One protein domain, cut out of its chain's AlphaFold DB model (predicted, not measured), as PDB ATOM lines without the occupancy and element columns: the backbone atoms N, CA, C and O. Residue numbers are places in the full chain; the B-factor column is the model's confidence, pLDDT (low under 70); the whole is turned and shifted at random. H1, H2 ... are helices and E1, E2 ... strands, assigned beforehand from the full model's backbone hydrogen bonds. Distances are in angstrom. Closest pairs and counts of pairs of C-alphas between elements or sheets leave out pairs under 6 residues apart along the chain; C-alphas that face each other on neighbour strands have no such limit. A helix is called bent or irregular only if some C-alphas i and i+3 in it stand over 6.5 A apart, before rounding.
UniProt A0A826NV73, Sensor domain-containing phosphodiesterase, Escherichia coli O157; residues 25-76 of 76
ATOM      1  N   ILE A  25      -2.174  34.723  13.254       83.56
ATOM      2  CA  ILE A  25      -1.757  34.741  11.845       83.56
ATOM      3  C   ILE A  25      -0.231  34.678  11.700       83.56
ATOM      4  O   ILE A  25       0.248  33.980  10.809       83.56
ATOM      5  N   LEU A  26       0.547  35.337  12.569       83.56
ATOM      6  CA  LEU A  26       2.018  35.296  12.507       83.56
ATOM      7  C   LEU A  26       2.617  33.885  12.560       83.56
ATOM      8  O   LEU A  26       3.400  33.562  11.665       83.56
ATOM      9  N   PRO A  27       2.311  33.045  13.569       80.38
ATOM     10  CA  PRO A  27       2.891  31.706  13.652       80.38
ATOM     11  C   PRO A  27       2.429  30.822  12.492       80.38
ATOM     12  O   PRO A  27       3.232  30.083  11.932       80.38
ATOM     13  N   ILE A  28       1.169  30.965  12.069       81.25
ATOM     14  CA  ILE A  28       0.615  30.243  10.923       81.25
ATOM     15  C   ILE A  28       1.368  30.609   9.639       81.25
ATOM     16  O   ILE A  28       1.859  29.728   8.944       81.25
ATOM     17  N   PHE A  29       1.540  31.896   9.332       77.62
ATOM     18  CA  PHE A  29       2.262  32.331   8.130       77.62
ATOM     19  C   PHE A  29       3.749  31.975   8.171       77.62
ATOM     20  O   PHE A  29       4.332  31.667   7.133       77.62
ATOM     21  N   ALA A  30       4.357  31.987   9.359       75.50
ATOM     22  CA  ALA A  30       5.733  31.548   9.540       75.50
ATOM     23  C   ALA A  30       5.911  30.038   9.303       75.50
ATOM     24  O   ALA A  30       6.988  29.627   8.884       75.50
ATOM     25  N   HIS A  31       4.885  29.223   9.568       74.69
ATOM     26  CA  HIS A  31       4.908  27.778   9.324       74.69
ATOM     27  C   HIS A  31       4.502  27.388   7.908       74.69
ATOM     28  O   HIS A  31       5.071  26.450   7.363       74.69
ATOM     29  N   ILE A  32       3.500  28.058   7.331       72.31
ATOM     30  CA  ILE A  32       2.863  27.543   6.124       72.31
ATOM     31  C   ILE A  32       3.784  27.655   4.921       72.31
ATOM     32  O   ILE A  32       3.920  26.654   4.244       72.31
ATOM     33  N   ASN A  33       4.404  28.804   4.628       61.00
ATOM     34  CA  ASN A  33       5.185  28.922   3.392       61.00
ATOM     35  C   ASN A  33       6.159  30.107   3.402       61.00
ATOM     36  O   ASN A  33       5.896  31.157   2.816       61.00
ATOM     37  N   THR A  34       7.353  29.905   3.962       60.50
ATOM     38  CA  THR A  34       8.536  30.647   3.493       60.50
ATOM     39  C   THR A  34       9.014  30.161   2.128       60.50
ATOM     40  O   THR A  34       9.904  30.785   1.573       60.50
ATOM     41  N   PHE A  35       8.446  29.090   1.572       60.72
ATOM     42  CA  PHE A  35       8.841  28.514   0.291       60.72
ATOM     43  C   PHE A  35       7.727  28.745  -0.729       60.72
ATOM     44  O   PHE A  35       6.665  28.133  -0.670       60.72
ATOM     45  N   ALA A  36       7.945  29.668  -1.659       68.62
ATOM     46  CA  ALA A  36       7.115  29.778  -2.844       68.62
ATOM     47  C   ALA A  36       7.695  28.850  -3.913       68.62
ATOM     48  O   ALA A  36       8.781  29.105  -4.430       68.62
ATOM     49  N   HIS A  37       6.984  27.776  -4.250       64.38
ATOM     50  CA  HIS A  37       7.336  26.956  -5.406       64.38
ATOM     51  C   HIS A  37       6.939  27.697  -6.684       64.38
ATOM     52  O   HIS A  37       5.757  27.828  -7.001       64.38
ATOM     53  N   ILE A  38       7.933  28.195  -7.409       73.56
ATOM     54  CA  ILE A  38       7.771  28.798  -8.732       73.56
ATOM     55  C   ILE A  38       8.320  27.794  -9.753       73.56
ATOM     56  O   ILE A  38       9.168  26.966  -9.420       73.56
ATOM     57  N   SER A  39       7.857  27.829 -11.006       70.12
ATOM     58  CA  SER A  39       8.302  26.873 -12.037       70.12
ATOM     59  C   SER A  39       9.821  26.875 -12.285       70.12
ATOM     60  O   SER A  39      10.343  25.917 -12.848       70.12
ATOM     61  N   SER A  40      10.528  27.925 -11.855       71.44
ATOM     62  CA  SER A  40      11.983  28.086 -11.937       71.44
ATOM     63  C   SER A  40      12.751  27.707 -10.656       71.44
ATOM     64  O   SER A  40      13.976  27.814 -10.654       71.44
ATOM     65  N   GLY A  41      12.073  27.280  -9.581       65.75
ATOM     66  CA  GLY A  41      12.691  26.865  -8.314       65.75
ATOM     67  C   GLY A  41      11.921  27.297  -7.059       65.75
ATOM     68  O   GLY A  41      10.909  27.996  -7.127       65.75
ATOM     69  N   GLU A  42      12.410  26.874  -5.892       69.88
ATOM     70  CA  GLU A  42      11.912  27.330  -4.589       69.88
ATOM     71  C   GLU A  42      12.440  28.735  -4.277       69.88
ATOM     72  O   GLU A  42      13.648  28.961  -4.198       69.88
ATOM     73  N   VAL A  43      11.534  29.693  -4.083       70.94
ATOM     74  CA  VAL A  43      11.869  31.059  -3.672       70.94
ATOM     75  C   VAL A  43      11.544  31.249  -2.203       70.94
ATOM     76  O   VAL A  43      10.411  31.056  -1.761       70.94
ATOM     77  N   PHE A  44      12.548  31.689  -1.451       70.88
ATOM     78  CA  PHE A  44      12.411  31.951  -0.031       70.88
ATOM     79  C   PHE A  44      11.782  33.324   0.226       70.88
ATOM     80  O   PHE A  44      12.393  34.374   0.015       70.88
ATOM     81  N   LEU A  45      10.562  33.327   0.744       74.88
ATOM     82  CA  LEU A  45       9.809  34.498   1.175       74.88
ATOM     83  C   LEU A  45      10.267  34.974   2.568       74.88
ATOM     84  O   LEU A  45       9.474  35.068   3.506       74.88
ATOM     85  N   PHE A  46      11.552  35.316   2.707       74.62
ATOM     86  CA  PHE A  46      12.129  35.798   3.973       74.62
ATOM     87  C   PHE A  46      11.412  37.036   4.533       74.62
ATOM     88  O   PHE A  46      11.327  37.218   5.747       74.62
ATOM     89  N   TYR A  47      10.863  37.875   3.654       82.44
ATOM     90  CA  TYR A  47      10.184  39.114   4.032       82.44
ATOM     91  C   TYR A  47       8.686  38.951   4.313       82.44
ATOM     92  O   TYR A  47       8.072  39.905   4.779       82.44
ATOM     93  N   LEU A  48       8.078  37.782   4.083       83.12
ATOM     94  CA  LEU A  48       6.631  37.592   4.261       83.12
ATOM     95  C   LEU A  48       6.166  37.824   5.713       83.12
ATOM     96  O   LEU A  48       5.218  38.590   5.903       83.12
ATOM     97  N   PRO A  49       6.829  37.274   6.753       82.81
ATOM     98  CA  PRO A  49       6.444  37.559   8.135       82.81
ATOM     99  C   PRO A  49       6.622  39.039   8.498       82.81
ATOM    100  O   PRO A  49       5.819  39.591   9.248       82.81
ATOM    101  N   LEU A  50       7.648  39.695   7.946       85.38
ATOM    102  CA  LEU A  50       7.912  41.118   8.168       85.38
ATOM    103  C   LEU A  50       6.837  41.992   7.506       85.38
ATOM    104  O   LEU A  50       6.292  42.890   8.142       85.38
ATOM    105  N   ALA A  51       6.494  41.700   6.249       87.62
ATOM    106  CA  ALA A  51       5.433  42.379   5.515       87.62
ATOM    107  C   ALA A  51       4.095  42.253   6.256       87.62
ATOM    108  O   ALA A  51       3.400  43.251   6.429       87.62
ATOM    109  N   LEU A  52       3.790  41.064   6.786       86.69
ATOM    110  CA  LEU A  52       2.609  40.831   7.612       86.69
ATOM    111  C   LEU A  52       2.609  41.715   8.869       86.69
ATOM    112  O   LEU A  52       1.607  42.375   9.138       86.69
ATOM    113  N   MET A  53       3.719  41.782   9.616       88.06
ATOM    114  CA  MET A  53       3.832  42.654  10.796       88.06
ATOM    115  C   MET A  53       3.578  44.125  10.445       88.06
ATOM    116  O   MET A  53       2.832  44.801  11.152       88.06
ATOM    117  N   ILE A  54       4.153  44.611   9.341       88.88
ATOM    118  CA  ILE A  54       3.964  45.990   8.872       88.88
ATOM    119  C   ILE A  54       2.503  46.229   8.478       88.88
ATOM    120  O   ILE A  54       1.923  47.238   8.874       88.88
ATOM    121  N   SER A  55       1.866  45.294   7.766       89.06
ATOM    122  CA  SER A  55       0.435  45.377   7.460       89.06
ATOM    123  C   SER A  55      -0.412  45.444   8.733       89.06
ATOM    124  O   SER A  55      -1.293  46.293   8.831       89.06
ATOM    125  N   MET A  56      -0.124  44.622   9.746       87.19
ATOM    126  CA  MET A  56      -0.862  44.657  11.014       87.19
ATOM    127  C   MET A  56      -0.673  45.981  11.757       87.19
ATOM    128  O   MET A  56      -1.643  46.532  12.271       87.19
ATOM    129  N   MET A  57       0.540  46.538  11.749       90.19
ATOM    130  CA  MET A  57       0.818  47.874  12.282       90.19
ATOM    131  C   MET A  57       0.090  48.979  11.497       90.19
ATOM    132  O   MET A  57      -0.349  49.948  12.104       90.19
ATOM    133  N   MET A  58      -0.112  48.844  10.181       88.94
ATOM    134  CA  MET A  58      -0.896  49.818   9.403       88.94
ATOM    135  C   MET A  58      -2.389  49.797   9.761       88.94
ATOM    136  O   MET A  58      -2.995  50.857   9.887       88.94
ATOM    137  N   PHE A  59      -2.983  48.617   9.963       84.81
ATOM    138  CA  PHE A  59      -4.411  48.504  10.297       84.81
ATOM    139  C   PHE A  59      -4.719  48.810  11.765       84.81
ATOM    140  O   PHE A  59      -5.761  49.382  12.075       84.81
ATOM    141  N   PHE A  60      -3.829  48.414  12.673       84.19
ATOM    142  CA  PHE A  60      -4.088  48.422  14.112       84.19
ATOM    143  C   PHE A  60      -3.145  49.329  14.910       84.19
ATOM    144  O   PHE A  60      -3.298  49.458  16.126       84.19
ATOM    145  N   SER A  61      -2.189  49.989  14.247       86.69
ATOM    146  CA  SER A  61      -1.213  50.883  14.881       86.69
ATOM    147  C   SER A  61      -0.496  50.197  16.057       86.69
ATOM    148  O   SER A  61      -0.232  48.994  16.032       86.69
ATOM    149  N   TRP A  62      -0.204  50.946  17.123       86.38
ATOM    150  CA  TRP A  62       0.454  50.462  18.338       86.38
ATOM    151  C   TRP A  62      -0.287  49.324  19.056       86.38
ATOM    152  O   TRP A  62       0.340  48.570  19.797       86.38
ATOM    153  N   ALA A  63      -1.594  49.154  18.825       85.56
ATOM    154  CA  ALA A  63      -2.364  48.081  19.451       85.56
ATOM    155  C   ALA A  63      -1.978  46.686  18.924       85.56
ATOM    156  O   ALA A  63      -2.233  45.696  19.608       85.56
ATOM    157  N   ALA A  64      -1.337  46.592  17.750       84.69
ATOM    158  CA  ALA A  64      -0.840  45.323  17.213       84.69
ATOM    159  C   ALA A  64       0.415  44.804  17.925       84.69
ATOM    160  O   ALA A  64       0.642  43.596  17.932       84.69
ATOM    161  N   LEU A  65       1.229  45.675  18.532       87.62
ATOM    162  CA  LEU A  65       2.491  45.290  19.175       87.62
ATOM    163  C   LEU A  65       2.358  44.155  20.203       87.62
ATOM    164  O   LEU A  65       3.129  43.202  20.099       87.62
ATOM    165  N   PRO A  66       1.409  44.186  21.161       86.69
ATOM    166  CA  PRO A  66       1.251  43.079  22.101       86.69
ATOM    167  C   PRO A  66       0.849  41.770  21.405       86.69
ATOM    168  O   PRO A  66       1.353  40.712  21.773       86.69
ATOM    169  N   GLY A  67       0.015  41.823  20.361       85.69
ATOM    170  CA  GLY A  67      -0.342  40.642  19.569       85.69
ATOM    171  C   GLY A  67       0.847  40.082  18.785       85.69
ATOM    172  O   GLY A  67       1.042  38.870  18.729       85.69
ATOM    173  N   ILE A  68       1.677  40.962  18.216       87.50
ATOM    174  CA  ILE A  68       2.907  40.594  17.507       87.50
ATOM    175  C   ILE A  68       3.915  39.973  18.483       87.50
ATOM    176  O   ILE A  68       4.480  38.925  18.182       87.50
ATOM    177  N   ALA A  69       4.112  40.570  19.662       88.38
ATOM    178  CA  ALA A  69       5.009  40.053  20.693       88.38
ATOM    179  C   ALA A  69       4.589  38.651  21.161       88.38
ATOM    180  O   ALA A  69       5.431  37.758  21.239       88.38
ATOM    181  N   LEU A  70       3.288  38.438  21.394       86.75
ATOM    182  CA  LEU A  70       2.737  37.117  21.706       86.75
ATOM    183  C   LEU A  70       2.938  36.128  20.552       86.75
ATOM    184  O   LEU A  70       3.409  35.023  20.787       86.75
ATOM    185  N   GLY A  71       2.657  36.525  19.308       84.94
ATOM    186  CA  GLY A  71       2.863  35.672  18.133       84.94
ATOM    187  C   GLY A  71       4.326  35.261  17.933       84.94
ATOM    188  O   GLY A  71       4.602  34.122  17.564       84.94
ATOM    189  N   ILE A  72       5.277  36.156  18.221       84.19
ATOM    190  CA  ILE A  72       6.714  35.847  18.207       84.19
ATOM    191  C   ILE A  72       7.077  34.904  19.358       84.19
ATOM    192  O   ILE A  72       7.847  33.973  19.145       84.19
ATOM    193  N   PHE A  73       6.537  35.133  20.557       84.00
ATOM    194  CA  PHE A  73       6.799  34.291  21.723       84.00
ATOM    195  C   PHE A  73       6.275  32.863  21.526       84.00
ATOM    196  O   PHE A  73       6.995  31.922  21.812       84.00
ATOM    197  N   VAL A  74       5.065  32.707  20.977       81.06
ATOM    198  CA  VAL A  74       4.450  31.401  20.669       81.06
ATOM    199  C   VAL A  74       5.166  30.677  19.528       81.06
ATOM    200  O   VAL A  74       5.175  29.453  19.480       81.06
ATOM    201  N   ARG A  75       5.757  31.422  18.591       71.12
ATOM    202  CA  ARG A  75       6.563  30.861  17.501       71.12
ATOM    203  C   ARG A  75       7.911  30.300  17.987       71.12
ATOM    204  O   ARG A  75       8.483  29.475  17.278       71.12
ATOM    205  N   LYS A  76       8.457  30.833  19.084       57.78
ATOM    206  CA  LYS A  76       9.788  30.487  19.596       57.78
ATOM    207  C   LYS A  76       9.769  29.133  20.293       57.78
ATOM    208  O   LYS A  76      10.768  28.405  20.108       57.78
TER     209      LYS A  76
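This is residues 25 to 76 of the 76 residues of the protein "Sensor domain-containing phosphodiesterase" of Escherichia coli O157 (UniProt A0A826NV73). One long helix, H2, is bent and folds back on itself as a narrow V of two arms, H2a and H2b, and a short helix, H1, sits at the open mouth of the V, touching both arms. A small two-strand hairpin, E1 and E2, makes the end of the long axis opposite the bend of the V. The printed part has 52 residues, with two named helices and two named strands in the order H1, E1, E2, H2, and its class is mostly helix; the sheet has the order E1, E2 and is antiparallel. The whole is loose, with a radius of gyration of the C-alphas of 12.6 A, and flat, spanning 40 by 23 by 12 A.

Start at H1, residues 25 to 32, from which a tight link leads to E1, residues 35 to 38. Another tight link leads to E2, residues 41 to 44, its antiparallel neighbour in a hairpin, at 146 degrees between directions. Look there for N 36 and O 43, 2.8 A apart, and N 41 and O 38, 2.9 A apart, both within hydrogen-bond range. Then comes H2, residues 48 to 75, assigned as one helix by its hydrogen bonds but bent: C-alphas 59 and 62 are 9.6 A apart. Its arms are H2a, residues 48 to 59, and H2b, residues 62 to 75; H2b is itself irregular, with C-alphas 63 and 66 at 6.7 A. The arms touch, at a shallow tilt of 28 degrees, opposite ways; their closest C-alphas are those of Met 57 and Ala 64, 5.8 A apart. H2a touches H1 with residues 48 to 53 alone, at a shallow tilt of 18 degrees, opposite ways; the closest C-alphas are those of Ala 30 and Pro 49, 6.2 A apart. H1 and H2b touch and run the same way at a steep tilt of 36 degrees, only just past shallow; the closest C-alphas are those of Pro 27 and Arg 75, 5.4 A apart. E1 is apart from both arms. In H1 and H2a every O i to N i+4 pair is within hydrogen-bond range; in H2b 8 of 10 are.

Find C-alpha 25 at (-1.757, 34.741, 11.845), where H1 begins; it runs 10.3 A. E1 measures 9.1 A and E2 9.7 A. Find C-alpha 48 at (6.631, 37.592, 4.261); from there H2a runs 16.7 A. H2b runs 20.5 A to C-alpha 75 at (6.563, 30.861, 17.501).

The two farthest C-alphas, those of Ser 40 and Ala 63, are 39.9 A apart. Residues 58 to 63, which belong to H2, stand free. The printed part has no cut and ends at residue 76, the chain's last; its three links are tight. Its mean pLDDT is 79.3, and the model's confidence is under 70 at residues 33 to 37, 41 to 42 and 76.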